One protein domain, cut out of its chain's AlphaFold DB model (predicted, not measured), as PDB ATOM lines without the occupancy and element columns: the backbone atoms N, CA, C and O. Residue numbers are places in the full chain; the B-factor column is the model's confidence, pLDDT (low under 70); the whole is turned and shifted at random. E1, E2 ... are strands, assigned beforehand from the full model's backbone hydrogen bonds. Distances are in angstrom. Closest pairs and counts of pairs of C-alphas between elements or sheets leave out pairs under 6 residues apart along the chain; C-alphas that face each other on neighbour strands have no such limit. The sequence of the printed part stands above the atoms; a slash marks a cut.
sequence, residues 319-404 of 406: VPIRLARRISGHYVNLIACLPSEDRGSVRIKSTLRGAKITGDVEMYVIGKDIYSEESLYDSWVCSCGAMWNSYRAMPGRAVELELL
ATOM      1  N   VAL A 319     -14.646  42.542 -14.145       97.19
ATOM      2  CA  VAL A 319     -14.278  41.256 -14.743       97.19
ATOM      3  C   VAL A 319     -14.941  41.118 -16.120       97.19
ATOM      4  O   VAL A 319     -16.173  41.147 -16.203       97.19
ATOM      5  N   PRO A 320     -14.167  40.983 -17.213       97.12
ATOM      6  CA  PRO A 320     -14.724  40.718 -18.534       97.12
ATOM      7  C   PRO A 320     -15.005  39.216 -18.710       97.12
ATOM      8  O   PRO A 320     -14.103  38.391 -18.576       97.12
ATOM      9  N   ILE A 321     -16.245  38.861 -19.047       97.06
ATOM     10  CA  ILE A 321     -16.685  37.475 -19.273       97.06
ATOM     11  C   ILE A 321     -17.237  37.360 -20.690       97.06
ATOM     12  O   ILE A 321     -18.139  38.111 -21.064       97.06
ATOM     13  N   ARG A 322     -16.705  36.426 -21.489       96.94
ATOM     14  CA  ARG A 322     -17.136  36.244 -22.880       96.94
ATOM     15  C   ARG A 322     -18.130  35.094 -23.032       96.94
ATOM     16  O   ARG A 322     -17.812  33.927 -22.815       96.94
ATOM     17  N   LEU A 323     -19.309  35.408 -23.547       95.31
ATOM     18  CA  LEU A 323     -20.351  34.456 -23.909       95.31
ATOM     19  C   LEU A 323     -20.385  34.286 -25.429       95.31
ATOM     20  O   LEU A 323     -20.782  35.204 -26.141       95.31
ATOM     21  N   ALA A 324     -20.006  33.116 -25.937       94.44
ATOM     22  CA  ALA A 324     -20.194  32.771 -27.346       94.44
ATOM     23  C   ALA A 324     -21.548  32.071 -27.525       94.44
ATOM     24  O   ALA A 324     -21.823  31.065 -26.867       94.44
ATOM     25  N   ARG A 325     -22.424  32.598 -28.384       92.81
ATOM     26  CA  ARG A 325     -23.762  32.045 -28.636       92.81
ATOM     27  C   ARG A 325     -24.011  31.879 -30.124       92.81
ATOM     28  O   ARG A 325     -23.562  32.688 -30.931       92.81
ATOM     29  N   ARG A 326     -24.746  30.824 -30.481       90.69
ATOM     30  CA  ARG A 326     -25.264  30.640 -31.836       90.69
ATOM     31  C   ARG A 326     -26.690  31.168 -31.918       90.69
ATOM     32  O   ARG A 326     -27.572  30.654 -31.239       90.69
ATOM     33  N   ILE A 327     -26.912  32.165 -32.768       89.81
ATOM     34  CA  ILE A 327     -28.219  32.785 -33.005       89.81
ATOM     35  C   ILE A 327     -28.523  32.667 -34.496       89.81
ATOM     36  O   ILE A 327     -27.778  33.186 -35.321       89.81
ATOM     37  N   SER A 328     -29.588  31.945 -34.854       85.62
ATOM     38  CA  SER A 328     -29.978  31.704 -36.256       85.62
ATOM     39  C   SER A 328     -28.825  31.223 -37.158       85.62
ATOM     40  O   SER A 328     -28.754  31.587 -38.325       85.62
ATOM     41  N   GLY A 329     -27.904  30.415 -36.617       85.62
ATOM     42  CA  GLY A 329     -26.733  29.904 -37.343       85.62
ATOM     43  C   GLY A 329     -25.479  30.785 -37.281       85.62
ATOM     44  O   GLY A 329     -24.410  30.315 -37.658       85.62
ATOM     45  N   HIS A 330     -25.566  32.004 -36.743       89.81
ATOM     46  CA  HIS A 330     -24.436  32.926 -36.596       89.81
ATOM     47  C   HIS A 330     -23.808  32.830 -35.213       89.81
ATOM     48  O   HIS A 330     -24.519  32.754 -34.211       89.81
ATOM     49  N   TYR A 331     -22.480  32.898 -35.144       94.00
ATOM     50  CA  TYR A 331     -21.785  33.130 -33.884       94.00
ATOM     51  C   TYR A 331     -21.863  34.607 -33.494       94.00
ATOM     52  O   TYR A 331     -21.468  35.485 -34.262       94.00
ATOM     53  N   VAL A 332     -22.335  34.857 -32.277       95.62
ATOM     54  CA  VAL A 332     -22.342  36.164 -31.624       95.62
ATOM     55  C   VAL A 332     -21.615  36.025 -30.292       95.62
ATOM     56  O   VAL A 332     -21.967  35.181 -29.468       95.62
ATOM     57  N   ASN A 333     -20.583  36.836 -30.091       97.25
ATOM     58  CA  ASN A 333     -19.823  36.919 -28.851       97.25
ATOM     59  C   ASN A 333     -20.295  38.127 -28.051       97.25
ATOM     60  O   ASN A 333     -20.411  39.224 -28.595       97.25
ATOM     61  N   LEU A 334     -20.515  37.933 -26.756       97.50
ATOM     62  CA  LEU A 334     -20.840  38.991 -25.810       97.50
ATOM     63  C   LEU A 334     -19.718  39.080 -24.787       97.50
ATOM     64  O   LEU A 334     -19.490  38.104 -24.085       97.50
ATOM     65  N   ILE A 335     -19.026  40.211 -24.676       98.06
ATOM     66  CA  ILE A 335     -18.083  40.454 -23.574       98.06
ATOM     67  C   ILE A 335     -18.810  41.293 -22.532       98.06
ATOM     68  O   ILE A 335     -18.888  42.512 -22.666       98.06
ATOM     69  N   ALA A 336     -19.373  40.637 -21.521       97.25
ATOM     70  CA  ALA A 336     -20.052  41.291 -20.411       97.25
ATOM     71  C   ALA A 336     -19.019  41.763 -19.376       97.25
ATOM     72  O   ALA A 336     -18.140  41.004 -18.972       97.25
ATOM     73  N   CYS A 337     -19.108  43.026 -18.963       97.19
ATOM     74  CA  CYS A 337     -18.179  43.667 -18.038       97.19
ATOM     75  C   CYS A 337     -18.864  43.885 -16.686       97.19
ATOM     76  O   CYS A 337     -19.577  44.870 -16.501       97.19
ATOM     77  N   LEU A 338     -18.639  42.971 -15.744       96.12
ATOM     78  CA  LEU A 338     -19.332  42.948 -14.455       96.12
ATOM     79  C   LEU A 338     -18.387  43.333 -13.307       96.12
ATOM     80  O   LEU A 338     -17.240  42.882 -13.311       96.12
ATOM     81  N   PRO A 339     -18.822  44.112 -12.302       95.75
ATOM     82  CA  PRO A 339     -18.081  44.247 -11.049       95.75
ATOM     83  C   PRO A 339     -17.857  42.874 -10.396       95.75
ATOM     84  O   PRO A 339     -18.677  41.977 -10.558       95.75
ATOM     85  N   SER A 340     -16.749  42.687  -9.685       95.31
ATOM     86  CA  SER A 340     -16.442  41.473  -8.918       95.31
ATOM     87  C   SER A 340     -17.422  41.272  -7.758       95.31
ATOM     88  O   SER A 340     -17.836  42.256  -7.146       95.31
ATOM     89  N   GLU A 341     -17.698  40.017  -7.403       94.75
ATOM     90  CA  GLU A 341     -18.682  39.622  -6.376       94.75
ATOM     91  C   GLU A 341     -20.106  40.144  -6.611       94.75
ATOM     92  O   GLU A 341     -20.893  40.284  -5.674       94.75
ATOM     93  N   ASP A 342     -20.445  40.416  -7.866       95.00
ATOM     94  CA  ASP A 342     -21.739  40.950  -8.264       95.00
ATOM     95  C   ASP A 342     -22.496  39.954  -9.149       95.00
ATOM     96  O   ASP A 342     -21.976  38.914  -9.574       95.00
ATOM     97  N   ARG A 343     -23.762  40.270  -9.414       95.06
ATOM     98  CA  ARG A 343     -24.625  39.530 -10.327       95.06
ATOM     99  C   ARG A 343     -25.082  40.435 -11.455       95.06
ATOM    100  O   ARG A 343     -25.547  41.540 -11.212       95.06
ATOM    101  N   GLY A 344     -25.004  39.923 -12.673       94.56
ATOM    102  CA  GLY A 344     -25.584  40.563 -13.846       94.56
ATOM    103  C   GLY A 344     -26.396  39.579 -14.669       94.56
ATOM    104  O   GLY A 344     -26.294  38.360 -14.508       94.56
ATOM    105  N   SER A 345     -27.202  40.126 -15.561       95.12
ATOM    106  CA  SER A 345     -28.092  39.398 -16.447       95.12
ATOM    107  C   SER A 345     -27.906  39.860 -17.887       95.12
ATOM    108  O   SER A 345     -27.790  41.047 -18.198       95.12
ATOM    109  N   VAL A 346     -27.885  38.891 -18.796       95.88
ATOM    110  CA  VAL A 346     -27.887  39.121 -20.238       95.88
ATOM    111  C   VAL A 346     -29.067  38.369 -20.825       95.88
ATOM    112  O   VAL A 346     -29.182  37.156 -20.673       95.88
ATOM    113  N   ARG A 347     -29.946  39.086 -21.517       95.69
ATOM    114  CA  ARG A 347     -31.116  38.535 -22.188       95.69
ATOM    115  C   ARG A 347     -30.947  38.597 -23.700       95.69
ATOM    116  O   ARG A 347     -30.687  39.662 -24.257       95.69
ATOM    117  N   ILE A 348     -31.147  37.462 -24.359       94.88
ATOM    118  CA  ILE A 348     -31.025  37.288 -25.805       94.88
ATOM    119  C   ILE A 348     -32.371  36.800 -26.333       94.88
ATOM    120  O   ILE A 348     -32.713  35.630 -26.203       94.88
ATOM    121  N   LYS A 349     -33.145  37.696 -26.949       93.56
ATOM    122  CA  LYS A 349     -34.435  37.349 -27.556       93.56
ATOM    123  C   LYS A 349     -34.292  37.217 -29.059       93.56
ATOM    124  O   LYS A 349     -33.929  38.184 -29.727       93.56
ATOM    125  N   SER A 350     -34.630  36.055 -29.605       89.62
ATOM    126  CA  SER A 350     -34.675  35.871 -31.059       89.62
ATOM    127  C   SER A 350     -35.770  36.743 -31.684       89.62
ATOM    128  O   SER A 350     -36.864  36.881 -31.134       89.62
ATOM    129  N   THR A 351     -35.486  37.327 -32.844       88.31
ATOM    130  CA  THR A 351     -36.446  38.096 -33.649       88.31
ATOM    131  C   THR A 351     -36.575  37.471 -35.040       88.31
ATOM    132  O   THR A 351     -35.833  36.559 -35.398       88.31
ATOM    133  N   LEU A 352     -37.510  37.960 -35.863       83.94
ATOM    134  CA  LEU A 352     -37.693  37.459 -37.234       83.94
ATOM    135  C   LEU A 352     -36.439  37.615 -38.114       83.94
ATOM    136  O   LEU A 352     -36.241  36.823 -39.034       83.94
ATOM    137  N   ARG A 353     -35.624  38.648 -37.855       83.75
ATOM    138  CA  ARG A 353     -34.449  39.019 -38.665       83.75
ATOM    139  C   ARG A 353     -33.110  38.825 -37.948       83.75
ATOM    140  O   ARG A 353     -32.070  39.015 -38.566       83.75
ATOM    141  N   GLY A 354     -33.117  38.449 -36.672       90.31
ATOM    142  CA  GLY A 354     -31.895  38.312 -35.890       90.31
ATOM    143  C   GLY A 354     -32.175  38.140 -34.404       90.31
ATOM    144  O   GLY A 354     -32.854  37.192 -34.009       90.31
ATOM    145  N   ALA A 355     -31.658  39.048 -33.578       93.88
ATOM    146  CA  ALA A 355     -31.878  39.017 -32.134       93.88
ATOM    147  C   ALA A 355     -31.863  40.407 -31.500       93.88
ATOM    148  O   ALA A 355     -31.230  41.332 -31.991       93.88
ATOM    149  N   LYS A 356     -32.538  40.525 -30.362       95.19
ATOM    150  CA  LYS A 356     -32.469  41.671 -29.466       95.19
ATOM    151  C   LYS A 356     -31.708  41.268 -28.216       95.19
ATOM    152  O   LYS A 356     -32.139  40.363 -27.498       95.19
ATOM    153  N   ILE A 357     -30.599  41.948 -27.962       95.56
ATOM    154  CA  ILE A 357     -29.711  41.671 -26.835       95.56
ATOM    155  C   ILE A 357     -29.833  42.815 -25.839       95.56
ATOM    156  O   ILE A 357     -29.779  43.981 -26.215       95.56
ATOM    157  N   THR A 358     -30.060  42.513 -24.567       95.62
ATOM    158  CA  THR A 358     -30.186  43.518 -23.501       95.62
ATOM    159  C   THR A 358     -29.557  42.969 -22.235       95.62
ATOM    160  O   THR A 358     -29.722  41.792 -21.945       95.62
ATOM    161  N   GLY A 359     -28.860  43.802 -21.478       94.25
ATOM    162  CA  GLY A 359     -28.263  43.408 -20.209       94.25
ATOM    163  C   GLY A 359     -28.302  44.554 -19.215       94.25
ATOM    164  O   GLY A 359     -28.511  45.704 -19.600       94.25
ATOM    165  N   ASP A 360     -28.129  44.242 -17.940       95.38
ATOM    166  CA  ASP A 360     -27.999  45.219 -16.850       95.38
ATOM    167  C   ASP A 360     -26.547  45.680 -16.627       95.38
ATOM    168  O   ASP A 360     -26.294  46.563 -15.810       95.38
ATOM    169  N   VAL A 361     -25.608  45.140 -17.402       94.81
ATOM    170  CA  VAL A 361     -24.188  45.494 -17.385       94.81
ATOM    171  C   VAL A 361     -23.727  46.038 -18.731       94.81
ATOM    172  O   VAL A 361     -24.370  45.843 -19.764       94.81
ATOM    173  N   GLU A 362     -22.595  46.744 -18.719       96.06
ATOM    174  CA  GLU A 362     -21.925  47.115 -19.961       96.06
ATOM    175  C   GLU A 362     -21.471  45.847 -20.689       96.06
ATOM    176  O   GLU A 362     -20.884  44.946 -20.083       96.06
ATOM    177  N   MET A 363     -21.718  45.778 -21.996       96.94
ATOM    178  CA  MET A 363     -21.287  44.647 -22.810       96.94
ATOM    179  C   MET A 363     -20.890  45.056 -24.224       96.94
ATOM    180  O   MET A 363     -21.349  46.068 -24.755       96.94
ATOM    181  N   TYR A 364     -20.065  44.222 -24.845       97.81
ATOM    182  CA  TYR A 364     -19.684  44.343 -26.248       97.81
ATOM    183  C   TYR A 364     -20.252  43.175 -27.037       97.81
ATOM    184  O   TYR A 364     -20.087  42.030 -26.623       97.81
ATOM    185  N   VAL A 365     -20.915  43.463 -28.152       97.62
ATOM    186  CA  VAL A 365     -21.583  42.490 -29.020       97.62
ATOM    187  C   VAL A 365     -20.802  42.384 -30.321       97.62
ATOM    188  O   VAL A 365     -20.769  43.345 -31.085       97.62
ATOM    189  N   ILE A 366     -20.172  41.235 -30.561       97.81
ATOM    190  CA  ILE A 366     -19.201  41.030 -31.642       97.81
ATOM    191  C   ILE A 366     -19.628  39.841 -32.499       97.81
ATOM    192  O   ILE A 366     -19.931  38.768 -31.973       97.81
ATOM    193  N   GLY A 367     -19.609  39.981 -33.821       96.75
ATOM    194  CA  GLY A 367     -19.946  38.869 -34.706       96.75
ATOM    195  C   GLY A 367     -19.676  39.140 -36.177       96.75
ATOM    196  O   GLY A 367     -19.423  40.274 -36.588       96.75
ATOM    197  N   LYS A 368     -19.740  38.063 -36.960       95.94
ATOM    198  CA  LYS A 368     -19.621  38.088 -38.416       95.94
ATOM    199  C   LYS A 368     -20.963  38.425 -39.054       95.94
ATOM    200  O   LYS A 368     -21.962  37.768 -38.762       95.94
ATOM    201  N   ASP A 369     -20.943  39.398 -39.953       93.81
ATOM    202  CA  ASP A 369     -22.070  39.861 -40.759       93.81
ATOM    203  C   ASP A 369     -23.309  40.189 -39.901       93.81
ATOM    204  O   ASP A 369     -24.451  39.913 -40.276       93.81
ATOM    205  N   ILE A 370     -23.058  40.790 -38.727       94.25
ATOM    206  CA  ILE A 370     -24.080  41.317 -37.818       94.25
ATOM    207  C   ILE A 370     -24.197  42.839 -37.965       94.25
ATOM    208  O   ILE A 370     -23.191  43.557 -38.013       94.25
ATOM    209  N   TYR A 371     -25.428  43.342 -38.003       94.69
ATOM    210  CA  TYR A 371     -25.720  44.757 -38.247       94.69
ATOM    211  C   TYR A 371     -26.675  45.308 -37.194       94.69
ATOM    212  O   TYR A 371     -27.560  44.597 -36.732       94.69
ATOM    213  N   SER A 372     -26.494  46.565 -36.802       94.12
ATOM    214  CA  SER A 372     -27.382  47.275 -35.880       94.12
ATOM    215  C   SER A 372     -27.482  48.743 -36.284       94.12
ATOM    216  O   SER A 372     -26.566  49.271 -36.912       94.12
ATOM    217  N   GLU A 373     -28.575  49.406 -35.906       92.25
ATOM    218  CA  GLU A 373     -28.702  50.868 -36.020       92.25
ATOM    219  C   GLU A 373     -27.868  51.609 -34.958       92.25
ATOM    220  O   GLU A 373     -27.644  52.817 -35.065       92.25
ATOM    221  N   GLU A 374     -27.391  50.893 -33.935       91.62
ATOM    222  CA  GLU A 374     -26.480  51.426 -32.926       91.62
ATOM    223  C   GLU A 374     -25.129  51.834 -33.533       91.62
ATOM    224  O   GLU A 374     -24.664  51.291 -34.539       91.62
ATOM    225  N   SER A 375     -24.451  52.784 -32.885       92.44
ATOM    226  CA  SER A 375     -23.120  53.211 -33.326       92.44
ATOM    227  C   SER A 375     -22.105  52.073 -33.203       92.44
ATOM    228  O   SER A 375     -21.981  51.447 -32.146       92.44
ATOM    229  N   LEU A 376     -21.344  51.846 -34.274       95.69
ATOM    230  CA  LEU A 376     -20.238  50.893 -34.279       95.69
ATOM    231  C   LEU A 376     -19.186  51.301 -33.244       95.69
ATOM    232  O   LEU A 376     -18.734  52.446 -33.220       95.69
ATOM    233  N   TYR A 377     -18.790  50.344 -32.410       97.12
ATOM    234  CA  TYR A 377     -17.624  50.482 -31.548       97.12
ATOM    235  C   TYR A 377     -16.342  50.210 -32.336       97.12
ATOM    236  O   TYR A 377     -15.384  50.970 -32.233       97.12
ATOM    237  N   ASP A 378     -16.343  49.141 -33.135       97.94
ATOM    238  CA  ASP A 378     -15.241  48.786 -34.025       97.94
ATOM    239  C   ASP A 378     -15.731  47.890 -35.175       97.94
ATOM    240  O   ASP A 378     -16.799  47.277 -35.087       97.94
ATOM    241  N   SER A 379     -14.963  47.821 -36.261       97.31
ATOM    242  CA  SER A 379     -15.275  46.986 -37.421       97.31
ATOM    243  C   SER A 379     -14.010  46.529 -38.135       97.31
ATOM    244  O   SER A 379     -13.012  47.246 -38.212       97.31
ATOM    245  N   TRP A 380     -14.063  45.331 -38.704       97.69
ATOM    246  CA  TRP A 380     -12.976  44.757 -39.479       97.69
ATOM    247  C   TRP A 380     -13.516  43.977 -40.676       97.69
ATOM    248  O   TRP A 380     -14.483  43.228 -40.563       97.69
ATOM    249  N   VAL A 381     -12.860  44.117 -41.826       97.06
ATOM    250  CA  VAL A 381     -13.208  43.382 -43.046       97.06
ATOM    251  C   VAL A 381     -12.165  42.300 -43.290       97.06
ATOM    252  O   VAL A 381     -10.974  42.580 -43.448       97.06
ATOM    253  N   CYS A 382     -12.621  41.050 -43.335       95.38
ATOM    254  CA  CYS A 382     -11.784  39.920 -43.705       95.38
ATOM    255  C   CYS A 382     -11.414  39.988 -45.191       95.38
ATOM    256  O   CYS A 382     -12.158  40.527 -46.008       95.38
ATOM    257  N   SER A 383     -10.296  39.373 -45.578       90.94
ATOM    258  CA  SER A 383      -9.870  39.290 -46.982       90.94
ATOM    259  C   SER A 383     -10.894  38.605 -47.898       90.94
ATOM    260  O   SER A 383     -10.871  38.829 -49.105       90.94
ATOM    261  N   CYS A 384     -11.817  37.809 -47.345       91.06
ATOM    262  CA  CYS A 384     -12.940  37.221 -48.079       91.06
ATOM    263  C   CYS A 384     -14.126  38.179 -48.308       91.06
ATOM    264  O   CYS A 384     -15.104  37.787 -48.936       91.06
ATOM    265  N   GLY A 385     -14.067  39.405 -47.780       93.88
ATOM    266  CA  GLY A 385     -15.136  40.403 -47.849       93.88
ATOM    267  C   GLY A 385     -16.141  40.355 -46.694       93.88
ATOM    268  O   GLY A 385     -16.949  41.271 -46.581       93.88
ATOM    269  N   ALA A 386     -16.088  39.341 -45.823       93.62
ATOM    270  CA  ALA A 386     -16.937  39.281 -44.632       93.62
ATOM    271  C   ALA A 386     -16.639  40.435 -43.671       93.62
ATOM    272  O   ALA A 386     -15.470  40.717 -43.383       93.62
ATOM    273  N   MET A 387     -17.690  41.048 -43.131       96.12
ATOM    274  CA  MET A 387     -17.571  42.151 -42.186       96.12
ATOM    275  C   MET A 387     -17.775  41.640 -40.766       96.12
ATOM    276  O   MET A 387     -18.743  40.950 -40.471       96.12
ATOM    277  N   TRP A 388     -16.871  41.987 -39.863       97.69
ATOM    278  CA  TRP A 388     -17.013  41.742 -38.437       97.69
ATOM    279  C   TRP A 388     -17.266  43.063 -37.740       97.69
ATOM    280  O   TRP A 388     -16.482  43.995 -37.891       97.69
ATOM    281  N   ASN A 389     -18.348  43.133 -36.974       97.81
ATOM    282  CA  ASN A 389     -18.760  44.350 -36.287       97.81
ATOM    283  C   ASN A 389     -18.783  44.125 -34.780       97.81
ATOM    284  O   ASN A 389     -19.123  43.036 -34.312       97.81
ATOM    285  N   SER A 390     -18.441  45.180 -34.045       98.06
ATOM    286  CA  SER A 390     -18.549  45.277 -32.596       98.06
ATOM    287  C   SER A 390     -19.425  46.463 -32.227       98.06
ATOM    288  O   SER A 390     -19.227  47.575 -32.722       98.06
ATOM    289  N   TYR A 391     -20.380  46.228 -31.336       97.75
ATOM    290  CA  TYR A 391     -21.265  47.249 -30.784       97.75
ATOM    291  C   TYR A 391     -21.114  47.286 -29.271       97.75
ATOM    292  O   TYR A 391     -21.028  46.242 -28.624       97.75
ATOM    293  N   ARG A 392     -21.129  48.486 -28.691       95.94
ATOM    294  CA  ARG A 392     -21.119  48.671 -27.238       95.94
ATOM    295  C   ARG A 392     -22.543  48.898 -26.744       95.94
ATOM    296  O   ARG A 392     -23.180  49.873 -27.129       95.94
ATOM    297  N   ALA A 393     -23.018  48.037 -25.854       94.44
ATOM    298  CA  ALA A 393     -24.302  48.188 -25.187       94.44
ATOM    299  C   ALA A 393     -24.096  48.692 -23.755       94.44
ATOM    300  O   ALA A 393     -23.361  48.094 -22.967       94.44
ATOM    301  N   MET A 394     -24.766  49.791 -23.414       95.19
ATOM    302  CA  MET A 394     -24.813  50.295 -22.039       95.19
ATOM    303  C   MET A 394     -25.889  49.551 -21.229       95.19
ATOM    304  O   MET A 394     -26.880  49.117 -21.823       95.19
ATOM    305  N   PRO A 395     -25.765  49.478 -19.888       95.25
ATOM    306  CA  PRO A 395     -26.789  48.911 -19.011       95.25
ATOM    307  C   PRO A 395     -28.213  49.365 -19.356       95.25
ATOM    308  O   PRO A 395     -28.486  50.559 -19.503       95.25
ATOM    309  N   GLY A 396     -29.127  48.406 -19.502       92.25
ATOM    310  CA  GLY A 396     -30.540  48.616 -19.819       92.25
ATOM    311  C   GLY A 396     -30.838  49.011 -21.269       92.25
ATOM    312  O   GLY A 396     -32.011  49.056 -21.646       92.25
ATOM    313  N   ARG A 397     -29.824  49.280 -22.103       92.88
ATOM    314  CA  ARG A 397     -30.012  49.560 -23.532       92.88
ATOM    315  C   ARG A 397     -29.940  48.275 -24.340       92.88
ATOM    316  O   ARG A 397     -29.077  47.428 -24.122       92.88
ATOM    317  N   ALA A 398     -30.874  48.136 -25.271       92.00
ATOM    318  CA  ALA A 398     -30.918  46.985 -26.149       92.00
ATOM    319  C   ALA A 398     -30.121  47.247 -27.427       92.00
ATOM    320  O   ALA A 398     -30.230  48.326 -27.992       92.00
ATOM    321  N   VAL A 399     -29.402  46.235 -27.904       94.25
ATOM    322  CA  VAL A 399     -28.841  46.201 -29.257       94.25
ATOM    323  C   VAL A 399     -29.729  45.290 -30.090       94.25
ATOM    324  O   VAL A 399     -29.868  44.098 -29.792       94.25
ATOM    325  N   GLU A 400     -30.371  45.856 -31.106       95.25
ATOM    326  CA  GLU A 400     -31.138  45.091 -32.086       95.25
ATOM    327  C   GLU A 400     -30.215  44.711 -33.240       95.25
ATOM    328  O   GLU A 400     -29.657  45.576 -33.912       95.25
ATOM    329  N   LEU A 401     -30.011  43.406 -33.414       94.81
ATOM    330  CA  LEU A 401     -29.161  42.831 -34.440       94.81
ATOM    331  C   LEU A 401     -30.002  42.318 -35.606       94.81
ATOM    332  O   LEU A 401     -30.893  41.480 -35.422       94.81
ATOM    333  N   GLU A 402     -29.638  42.737 -36.809       93.62
ATOM    334  CA  GLU A 402     -29.980  42.067 -38.055       93.62
ATOM    335  C   GLU A 402     -28.857  41.089 -38.424       93.62
ATOM    336  O   GLU A 402     -27.675  41.447 -38.449       93.62
ATOM    337  N   LEU A 403     -29.230  39.834 -38.683       87.88
ATOM    338  CA  LEU A 403     -28.312  38.767 -39.079       87.88
ATOM    339  C   LEU A 403     -28.549  38.465 -40.560       87.88
ATOM    340  O   LEU A 403     -29.618  37.972 -40.937       87.88
ATOM    341  N   LEU A 404     -27.574  38.782 -41.412       75.69
ATOM    342  CA  LEU A 404     -27.680  38.478 -42.837       75.69
ATOM    343  C   LEU A 404     -27.535  36.973 -43.042       75.69
ATOM    344  O   LEU A 404     -26.500  36.408 -42.711       75.69
TER     345      LEU A 404
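AT A GLANCE: This is residues 319 to 404 of the 406 residues of the protein "Metallophos domain-containing protein" of Candidatus Latescibacteria bacterium (UniProt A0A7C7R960). Picture a sandwich, two antiparallel sheets face to face: a larger one of five strands, E1, E2, E5, E7 and E6 in that order across it, and a smaller one of three, E3, E4 and E8. Both sheets are twisted, and the turns from E2 to E3 and from E6 to E7 lie at opposite ends of the long axis. The printed part has 86 residues with eight named strands, E1 to E8 along the chain, and no named helix; its class is all strand. It is compact, with a radius of gyration of the C-alphas of 12.6 A, and its outline is elongated, spanning 42 by 27 by 22 A.

HOW THE PARTS SIT: Start with the hairpin of E1, residues 319 to 327, and E2, residues 330 to 339, antiparallel at 157 degrees; find N 321 and O 336 2.9 A apart. Beside E2 look for E5, residues 362 to 368, where N 335 and O 364 are 2.9 A apart. Next comes E7, residues 387 to 393, with N 365 and O 391 at 2.8 A. The edge strand E6, residues 376 to 381, forms a hairpin with E7, with N 380 and O 388 at 2.9 A. In the other sheet, E3, residues 343 to 350, and E4, residues 354 to 359, form a hairpin, with N 347 and O 358 at 2.7 A. E8, residues 398 to 403, is the antiparallel neighbour of E4, with N 357 and O 399 at 2.9 A. The facing parts of the two sheets are 9.9 A centre to centre, their best planes 10 degrees apart and their strands at 14 degrees. Between the sheets, the closest C-alphas of E7 and E8 are those of Ala 393 and Val 399, 6.4 A apart. E1 and E6 are apart.

IN THESE COORDINATES: Find C-alpha 319 at (-14.278, 41.256, -14.743); from there E1 runs 24.5 A. E2, the longest strand with 10 residues, covers 28.7 A and ends at C-alpha 339, (-18.081, 44.247, -11.049). E3 covers 23.3 A, E4 16.9 A, E5 20.7 A, E6 13.5 A and E7 19.3 A. E8 runs 15.5 A to C-alpha 403 at (-28.312, 38.767, -39.079).

THE WHOLE: The two C-alphas farthest apart are those of Glu 341 and Cys 384, 42.2 A. The printed part has no cut and no long link; the link from E5 to E6, 7 residues, is short, and the others are tight. Within it, residues 370 to 371 pair antiparallel with residues 402 to 403 of E8. The mean pLDDT of the printed part is 94.2, and no printed residue is under 70.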